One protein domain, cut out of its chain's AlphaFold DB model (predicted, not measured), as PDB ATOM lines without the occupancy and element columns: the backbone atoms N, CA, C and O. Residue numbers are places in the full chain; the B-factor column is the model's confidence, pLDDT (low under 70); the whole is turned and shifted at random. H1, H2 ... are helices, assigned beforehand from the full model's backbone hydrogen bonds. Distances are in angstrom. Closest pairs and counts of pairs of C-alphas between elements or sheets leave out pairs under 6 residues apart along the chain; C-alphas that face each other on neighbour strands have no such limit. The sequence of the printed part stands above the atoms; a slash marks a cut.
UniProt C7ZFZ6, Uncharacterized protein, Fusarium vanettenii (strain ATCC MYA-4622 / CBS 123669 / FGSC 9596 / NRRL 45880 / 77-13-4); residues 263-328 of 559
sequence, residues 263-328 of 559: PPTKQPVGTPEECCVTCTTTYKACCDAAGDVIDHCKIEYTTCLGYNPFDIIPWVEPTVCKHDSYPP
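AT A GLANCE: This is residues 263 to 328 of the 559 residues of an uncharacterized protein of Fusarium vanettenii (strain ATCC MYA-4622 / CBS 123669 / FGSC 9596 / NRRL 45880 / 77-13-4) (UniProt C7ZFZ6). Two helices, H1 and H2, lie side by side as a helical hairpin, and after it a long loop, whose residues 311 to 316 stick out, folds back toward the hairpin. The stretch before H1, residues 263 to 271, has no named element. The printed part has 66 residues with two named helices, H1 then H2, and no named strand; the class is all helix, though under half of the residues, 31 of 66, are in named elements. The whole is compact, with a radius of gyration of the C-alphas of 11.8 A, and flat in outline, spanning 40 by 28 by 15 A.

HOW THE PARTS SIT: Start at residue 263 and read on to H1, residues 272 to 290, and then to H2, residues 294 to 305. The two helices touch, and their closest C-alphas, those of Cys 286 and Cys 297, are 5.7 A apart. Their lines stand at a shallow tilt of 13 degrees, opposite ways, and their centres are 9.2 A apart. H1 and H2 form a helical hairpin, and the link between them, of 3 residues, is tight. In H1 and H2, every O i to N i+4 pair is within hydrogen-bond range.

IN THESE COORDINATES: Find C-alpha 272 at (142.386, 99.831, 83.852); from there H1 runs 26.5 A to C-alpha 290 at (117.447, 98.690, 74.981). H2 begins at C-alpha 294 and runs 16.8 A to C-alpha 305 at (133.467, 100.807, 86.064).

THE WHOLE: Look at Asp 292 and Pro 328 for the two C-alphas farthest apart, 40.3 A. After H2, residues 306 to 328 have no named element, and residues 311 to 316 stand free. The printed part has no cut. The mean pLDDT of the printed part is 75.2, and it is under 70 at residues 263 to 270, 290 to 293, 313 and 324 to 328.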
ATOM      1  N   PRO A 263     125.348  88.318  80.277       37.44
ATOM      2  CA  PRO A 263     126.347  89.243  80.805       37.44
ATOM      3  C   PRO A 263     127.792  88.794  80.554       37.44
ATOM      4  O   PRO A 263     128.064  87.585  80.566       37.44
ATOM      5  N   PRO A 264     128.777  89.715  80.503       38.62
ATOM      6  CA  PRO A 264     130.130  89.349  80.873       38.62
ATOM      7  C   PRO A 264     130.143  89.102  82.389       38.62
ATOM      8  O   PRO A 264     130.372  89.990  83.197       38.62
ATOM      9  N   THR A 265     129.924  87.854  82.803       41.25
ATOM     10  CA  THR A 265     130.073  87.386  84.200       41.25
ATOM     11  C   THR A 265     131.534  87.339  84.668       41.25
ATOM     12  O   THR A 265     131.885  86.631  85.612       41.25
ATOM     13  N   LYS A 266     132.424  88.076  84.004       47.88
ATOM     14  CA  LYS A 266     133.840  88.161  84.333       47.88
ATOM     15  C   LYS A 266     134.244  89.622  84.296       47.88
ATOM     16  O   LYS A 266     134.029  90.279  83.282       47.88
ATOM     17  N   GLN A 267     134.857  90.093  85.385       55.47
ATOM     18  CA  GLN A 267     135.625  91.336  85.369       55.47
ATOM     19  C   GLN A 267     136.516  91.335  84.116       55.47
ATOM     20  O   GLN A 267     137.146  90.304  83.840       55.47
ATOM     21  N   PRO A 268     136.552  92.426  83.334       57.09
ATOM     22  CA  PRO A 268     137.444  92.508  82.189       57.09
ATOM     23  C   PRO A 268     138.883  92.300  82.677       57.09
ATOM     24  O   PRO A 268     139.406  93.047  83.500       57.09
ATOM     25  N   VAL A 269     139.504  91.215  82.216       54.84
ATOM     26  CA  VAL A 269     140.881  90.864  82.567       54.84
ATOM     27  C   VAL A 269     141.794  91.680  81.659       54.84
ATOM     28  O   VAL A 269     142.048  91.278  80.527       54.84
ATOM     29  N   GLY A 270     142.265  92.826  82.139       67.75
ATOM     30  CA  GLY A 270     143.048  93.769  81.341       67.75
ATOM     31  C   GLY A 270     143.636  94.892  82.185       67.75
ATOM     32  O   GLY A 270     143.568  94.846  83.417       67.75
ATOM     33  N   THR A 271     144.244  95.882  81.540       82.25
ATOM     34  CA  THR A 271     144.637  97.125  82.222       82.25
ATOM     35  C   THR A 271     143.395  97.961  82.591       82.25
ATOM     36  O   THR A 271     142.313  97.729  82.039       82.25
ATOM     37  N   PRO A 272     143.498  98.935  83.516       79.12
ATOM     38  CA  PRO A 272     142.386  99.831  83.852       79.12
ATOM     39  C   PRO A 272     141.760 100.539  82.637       79.12
ATOM     40  O   PRO A 272     140.551 100.784  82.632       79.12
ATOM     41  N   GLU A 273     142.557 100.813  81.604       80.00
ATOM     42  CA  GLU A 273     142.134 101.435  80.344       80.00
ATOM     43  C   GLU A 273     141.370 100.443  79.450       80.00
ATOM     44  O   GLU A 273     140.315 100.777  78.908       80.00
ATOM     45  N   GLU A 274     141.844  99.197  79.338       82.94
ATOM     46  CA  GLU A 274     141.148  98.129  78.598       82.94
ATOM     47  C   GLU A 274     139.790  97.793  79.232       82.94
ATOM     48  O   GLU A 274     138.811  97.526  78.524       82.94
ATOM     49  N   CYS A 275     139.706  97.861  80.564       86.88
ATOM     50  CA  CYS A 275     138.445  97.740  81.284       86.88
ATOM     51  C   CYS A 275     137.455  98.835  80.868       86.88
ATOM     52  O   CYS A 275     136.322  98.514  80.510       86.88
ATOM     53  N   CYS A 276     137.878 100.105  80.831       86.56
ATOM     54  CA  CYS A 276     136.996 101.211  80.449       86.56
ATOM     55  C   CYS A 276     136.481 101.084  79.025       86.56
ATOM     56  O   CYS A 276     135.278 101.193  78.801       86.56
ATOM     57  N   VAL A 277     137.359 100.773  78.071       88.50
ATOM     58  CA  VAL A 277     136.947 100.563  76.677       88.50
ATOM     59  C   VAL A 277     135.915  99.436  76.583       88.50
ATOM     60  O   VAL A 277     134.908  99.576  75.886       88.50
ATOM     61  N   THR A 278     136.114  98.346  77.327       88.44
ATOM     62  CA  THR A 278     135.186  97.205  77.346       88.44
ATOM     63  C   THR A 278     133.837  97.580  77.962       88.44
ATOM     64  O   THR A 278     132.792  97.315  77.362       88.44
ATOM     65  N   CYS A 279     133.842  98.236  79.124       90.12
ATOM     66  CA  CYS A 279     132.629  98.687  79.803       90.12
ATOM     67  C   CYS A 279     131.845  99.682  78.945       90.12
ATOM     68  O   CYS A 279     130.634  99.539  78.794       90.12
ATOM     69  N   THR A 280     132.521 100.648  78.316       90.00
ATOM     70  CA  THR A 280     131.849 101.665  77.502       90.00
ATOM     71  C   THR A 280     131.318 101.099  76.190       90.00
ATOM     72  O   THR A 280     130.225 101.465  75.762       90.00
ATOM     73  N   THR A 281     132.038 100.164  75.568       90.31
ATOM     74  CA  THR A 281     131.541  99.460  74.373       90.31
ATOM     75  C   THR A 281     130.298  98.635  74.707       90.31
ATOM     76  O   THR A 281     129.332  98.645  73.949       90.31
ATOM     77  N   THR A 282     130.289  97.975  75.870       88.44
ATOM     78  CA  THR A 282     129.140  97.194  76.353       88.44
ATOM     79  C   THR A 282     127.946  98.095  76.670       88.44
ATOM     80  O   THR A 282     126.832  97.793  76.257       88.44
ATOM     81  N   TYR A 283     128.179  99.237  77.323       89.44
ATOM     82  CA  TYR A 283     127.144 100.237  77.593       89.44
ATOM     83  C   TYR A 283     126.525 100.788  76.305       89.44
ATOM     84  O   TYR A 283     125.306 100.810  76.183       89.44
ATOM     85  N   LYS A 284     127.347 101.168  75.318       89.38
ATOM     86  CA  LYS A 284     126.869 101.661  74.014       89.38
ATOM     87  C   LYS A 284     126.023 100.599  73.299       89.38
ATOM     88  O   LYS A 284     124.904 100.892  72.897       89.38
ATOM     89  N   ALA A 285     126.493  99.351  73.258       86.19
ATOM     90  CA  ALA A 285     125.730  98.239  72.683       86.19
ATOM     91  C   ALA A 285     124.415  97.955  73.437       86.19
ATOM     92  O   ALA A 285     123.413  97.612  72.813       86.19
ATOM     93  N   CYS A 286     124.405  98.113  74.764       86.38
ATOM     94  CA  CYS A 286     123.198  98.009  75.581       86.38
ATOM     95  C   CYS A 286     122.207  99.128  75.241       86.38
ATOM     96  O   CYS A 286     121.045  98.843  74.974       86.38
ATOM     97  N   CYS A 287     122.663 100.381  75.168       82.00
ATOM     98  CA  CYS A 287     121.824 101.524  74.807       82.00
ATOM     99  C   CYS A 287     121.220 101.379  73.403       82.00
ATOM    100  O   CYS A 287     120.047 101.688  73.210       82.00
ATOM    101  N   ASP A 288     121.990 100.853  72.448       83.06
ATOM    102  CA  ASP A 288     121.517 100.614  71.081       83.06
ATOM    103  C   ASP A 288     120.455  99.496  71.010       83.06
ATOM    104  O   ASP A 288     119.600  99.506  70.124       83.06
ATOM    105  N   ALA A 289     120.487  98.536  71.941       77.12
ATOM    106  CA  ALA A 289     119.547  97.414  72.003       77.12
ATOM    107  C   ALA A 289     118.316  97.676  72.894       77.12
ATOM    108  O   ALA A 289     117.258  97.091  72.655       77.12
ATOM    109  N   ALA A 290     118.444  98.519  73.923       65.88
ATOM    110  CA  ALA A 290     117.447  98.690  74.981       65.88
ATOM    111  C   ALA A 290     116.287  99.640  74.627       65.88
ATOM    112  O   ALA A 290     115.278  99.650  75.334       65.88
ATOM    113  N   GLY A 291     116.393 100.432  73.553       65.25
ATOM    114  CA  GLY A 291     115.375 101.434  73.216       65.25
ATOM    115  C   GLY A 291     115.175 102.444  74.358       65.25
ATOM    116  O   GLY A 291     116.143 103.028  74.836       65.25
ATOM    117  N   ASP A 292     113.933 102.621  74.825       47.38
ATOM    118  CA  ASP A 292     113.566 103.597  75.871       47.38
ATOM    119  C   ASP A 292     114.014 103.204  77.303       47.38
ATOM    120  O   ASP A 292     113.784 103.954  78.250       47.38
ATOM    121  N   VAL A 293     114.670 102.049  77.500       62.03
ATOM    122  CA  VAL A 293     115.061 101.525  78.830       62.03
ATOM    123  C   VAL A 293     116.557 101.744  79.113       62.03
ATOM    124  O   VAL A 293     117.319 100.814  79.377       62.03
ATOM    125  N   ILE A 294     116.999 103.003  79.050       77.19
ATOM    126  CA  ILE A 294     118.421 103.391  79.167       77.19
ATOM    127  C   ILE A 294     118.981 103.160  80.588       77.19
ATOM    128  O   ILE A 294     120.173 102.894  80.754       77.19
ATOM    129  N   ASP A 295     118.147 103.221  81.629       78.25
ATOM    130  CA  ASP A 295     118.620 103.199  83.022       78.25
ATOM    131  C   ASP A 295     119.200 101.846  83.455       78.25
ATOM    132  O   ASP A 295     120.130 101.804  84.263       78.25
ATOM    133  N   HIS A 296     118.750 100.743  82.848       79.88
ATOM    134  CA  HIS A 296     119.364  99.433  83.063       79.88
ATOM    135  C   HIS A 296     120.826  99.420  82.590       79.88
ATOM    136  O   HIS A 296     121.721  99.019  83.335       79.88
ATOM    137  N   CYS A 297     121.084  99.965  81.398       87.38
ATOM    138  CA  CYS A 297     122.432 100.082  80.853       87.38
ATOM    139  C   CYS A 297     123.322 100.963  81.741       87.38
ATOM    140  O   CYS A 297     124.496 100.649  81.935       87.38
ATOM    141  N   LYS A 298     122.776 102.036  82.334       86.12
ATOM    142  CA  LYS A 298     123.530 102.907  83.253       86.12
ATOM    143  C   LYS A 298     123.977 102.168  84.517       86.12
ATOM    144  O   LYS A 298     125.126 102.318  84.924       86.12
ATOM    145  N   ILE A 299     123.103 101.358  85.119       81.81
ATOM    146  CA  ILE A 299     123.426 100.575  86.325       81.81
ATOM    147  C   ILE A 299     124.535  99.560  86.027       81.81
ATOM    148  O   ILE A 299     125.503  99.449  86.790       81.81
ATOM    149  N   GLU A 300     124.428  98.845  84.905       82.62
ATOM    150  CA  GLU A 300     125.458  97.890  84.487       82.62
ATOM    151  C   GLU A 300     126.788  98.587  84.190       82.62
ATOM    152  O   GLU A 300     127.848  98.094  84.580       82.62
ATOM    153  N   TYR A 301     126.742  99.768  83.576       91.62
ATOM    154  CA  TYR A 301     127.929 100.560  83.279       91.62
ATOM    155  C   TYR A 301     128.646 101.045  84.543       91.62
ATOM    156  O   TYR A 301     129.852 100.839  84.679       91.62
ATOM    157  N   THR A 302     127.902 101.584  85.512       86.94
ATOM    158  CA  THR A 302     128.420 101.975  86.833       86.94
ATOM    159  C   THR A 302     129.035 100.786  87.576       86.94
ATOM    160  O   THR A 302     130.125 100.885  88.143       86.94
ATOM    161  N   THR A 303     128.379  99.625  87.520       86.88
ATOM    162  CA  THR A 303     128.893  98.385  88.123       86.88
ATOM    163  C   THR A 303     130.180  97.920  87.435       86.88
ATOM    164  O   THR A 303     131.130  97.511  88.105       86.88
ATOM    165  N   CYS A 304     130.244  98.015  86.104       87.56
ATOM    166  CA  CYS A 304     131.411  97.633  85.312       87.56
ATOM    167  C   CYS A 304     132.620  98.539  85.585       87.56
ATOM    168  O   CYS A 304     133.744  98.050  85.676       87.56
ATOM    169  N   LEU A 305     132.403  99.843  85.770       86.88
ATOM    170  CA  LEU A 305     133.467 100.807  86.064       86.88
ATOM    171  C   LEU A 305     133.932 100.775  87.525       86.88
ATOM    172  O   LEU A 305     135.067 101.160  87.805       86.88
ATOM    173  N   GLY A 306     133.075 100.324  88.446       84.88
ATOM    174  CA  GLY A 306     133.331 100.368  89.889       84.88
ATOM    175  C   GLY A 306     133.142 101.760  90.508       84.88
ATOM    176  O   GLY A 306     133.541 101.998  91.648       84.88
ATOM    177  N   TYR A 307     132.547 102.689  89.760       84.81
ATOM    178  CA  TYR A 307     132.106 104.010  90.205       84.81
ATOM    179  C   TYR A 307     131.034 104.536  89.246       84.81
ATOM    180  O   TYR A 307     130.897 104.032  88.132       84.81
ATOM    181  N   ASN A 308     130.271 105.543  89.673       88.12
ATOM    182  CA  ASN A 308     129.218 106.139  88.859       88.12
ATOM    183  C   ASN A 308     129.784 107.276  87.986       88.12
ATOM    184  O   ASN A 308     130.152 108.324  88.520       88.12
ATOM    185  N   PRO A 309     129.882 107.108  86.655       86.38
ATOM    186  CA  PRO A 309     130.423 108.141  85.777       86.38
ATOM    187  C   PRO A 309     129.427 109.277  85.500       86.38
ATOM    188  O   PRO A 309     129.814 110.302  84.947       86.38
ATOM    189  N   PHE A 310     128.149 109.102  85.854       86.12
ATOM    190  CA  PHE A 310     127.092 110.084  85.599       86.12
ATOM    191  C   PHE A 310     127.043 111.207  86.644       86.12
ATOM    192  O   PHE A 310     126.387 112.215  86.409       86.12
ATOM    193  N   ASP A 311     127.783 111.066  87.747       79.00
ATOM    194  CA  ASP A 311     127.893 112.092  88.794       79.00
ATOM    195  C   ASP A 311     128.863 113.232  88.405       79.00
ATOM    196  O   ASP A 311     128.966 114.237  89.106       79.00
ATOM    197  N   ILE A 312     129.579 113.096  87.279       75.69
ATOM    198  CA  ILE A 312     130.522 114.096  86.761       75.69
ATOM    199  C   ILE A 312     129.797 115.002  85.756       75.69
ATOM    200  O   ILE A 312     129.315 114.537  84.723       75.69
ATOM    201  N   ILE A 313     129.741 116.307  86.046       69.12
ATOM    202  CA  ILE A 313     129.114 117.323  85.188       69.12
ATOM    203  C   ILE A 313     130.169 118.372  84.786       69.12
ATOM    204  O   ILE A 313     130.735 119.015  85.673       69.12
ATOM    205  N   PRO A 314     130.413 118.610  83.479       76.00
ATOM    206  CA  PRO A 314     129.774 117.975  82.321       76.00
ATOM    207  C   PRO A 314     130.199 116.509  82.152       76.00
ATOM    208  O   PRO A 314     131.308 116.141  82.523       76.00
ATOM    209  N   TRP A 315     129.315 115.682  81.583       75.19
ATOM    210  CA  TRP A 315     129.602 114.260  81.372       75.19
ATOM    211  C   TRP A 315     130.821 114.085  80.458       75.19
ATOM    212  O   TRP A 315     130.856 114.623  79.348       75.19
ATOM    213  N   VAL A 316     131.799 113.310  80.926       81.00
ATOM    214  CA  VAL A 316     132.999 112.923  80.176       81.00
ATOM    215  C   VAL A 316     133.086 111.402  80.161       81.00
ATOM    216  O   VAL A 316     132.840 110.758  81.180       81.00
ATOM    217  N   GLU A 317     133.440 110.824  79.011       83.50
ATOM    218  CA  GLU A 317     133.614 109.376  78.870       83.50
ATOM    219  C   GLU A 317     134.759 108.877  79.791       83.50
ATOM    220  O   GLU A 317     135.891 109.351  79.671       83.50
ATOM    221  N   PRO A 318     134.486 107.935  80.713       84.69
ATOM    222  CA  PRO A 318     135.463 107.285  81.586       84.69
ATOM    223  C   PRO A 318     136.703 106.740  80.876       84.69
ATOM    224  O   PRO A 318     136.597 106.031  79.875       84.69
ATOM    225  N   THR A 319     137.880 107.002  81.448       85.06
ATOM    226  CA  THR A 319     139.173 106.540  80.914       85.06
ATOM    227  C   THR A 319     139.829 105.430  81.740       85.06
ATOM    228  O   THR A 319     140.655 104.697  81.200       85.06
ATOM    229  N   VAL A 320     139.461 105.265  83.018       84.94
ATOM    230  CA  VAL A 320     140.022 104.244  83.925       84.94
ATOM    231  C   VAL A 320     138.952 103.595  84.805       84.94
ATOM    232  O   VAL A 320     138.097 104.286  85.341       84.94
ATOM    233  N   CYS A 321     138.988 102.269  84.975       86.12
ATOM    234  CA  CYS A 321     138.104 101.567  85.917       86.12
ATOM    235  C   CYS A 321     138.688 101.528  87.334       86.12
ATOM    236  O   CYS A 321     139.902 101.401  87.508       86.12
ATOM    237  N   LYS A 322     137.820 101.492  88.348       82.12
ATOM    238  CA  LYS A 322     138.194 101.336  89.757       82.12
ATOM    239  C   LYS A 322     137.792  99.949  90.266       82.12
ATOM    240  O   LYS A 322     136.693  99.759  90.766       82.12
ATOM    241  N   HIS A 323     138.699  98.979  90.153       77.38
ATOM    242  CA  HIS A 323     138.556  97.663  90.793       77.38
ATOM    243  C   HIS A 323     139.758  97.397  91.695       77.38
ATOM    244  O   HIS A 323     140.900  97.553  91.265       77.38
ATOM    245  N   ASP A 324     139.514  96.940  92.923       51.22
ATOM    246  CA  ASP A 324     140.535  96.741  93.967       51.22
ATOM    247  C   ASP A 324     141.457  95.522  93.725       51.22
ATOM    248  O   ASP A 324     142.079  94.996  94.646       51.22
ATOM    249  N   SER A 325     141.534  94.987  92.502       50.44
ATOM    250  CA  SER A 325     142.215  93.712  92.227       50.44
ATOM    251  C   SER A 325     142.797  93.624  90.815       50.44
ATOM    252  O   SER A 325     142.406  92.765  90.029       50.44
ATOM    253  N   TYR A 326     143.781  94.466  90.493       44.25
ATOM    254  CA  TYR A 326     144.635  94.247  89.318       44.25
ATOM    255  C   TYR A 326     146.033  93.783  89.754       44.25
ATOM    256  O   TYR A 326     146.755  94.548  90.397       44.25
ATOM    257  N   PRO A 327     146.465  92.547  89.432       33.59
ATOM    258  CA  PRO A 327     147.862  92.167  89.601       33.59
ATOM    259  C   PRO A 327     148.733  92.933  88.587       33.59
ATOM    260  O   PRO A 327     148.351  93.047  87.419       33.59
ATOM    261  N   PRO A 328     149.919  93.433  88.979       35.53
ATOM    262  CA  PRO A 328     150.764  94.212  88.085       35.53
ATOM    263  C   PRO A 328     151.344  93.308  86.991       35.53
ATOM    264  O   PRO A 328     152.173  92.435  87.262       35.53
TER     265      PRO A 328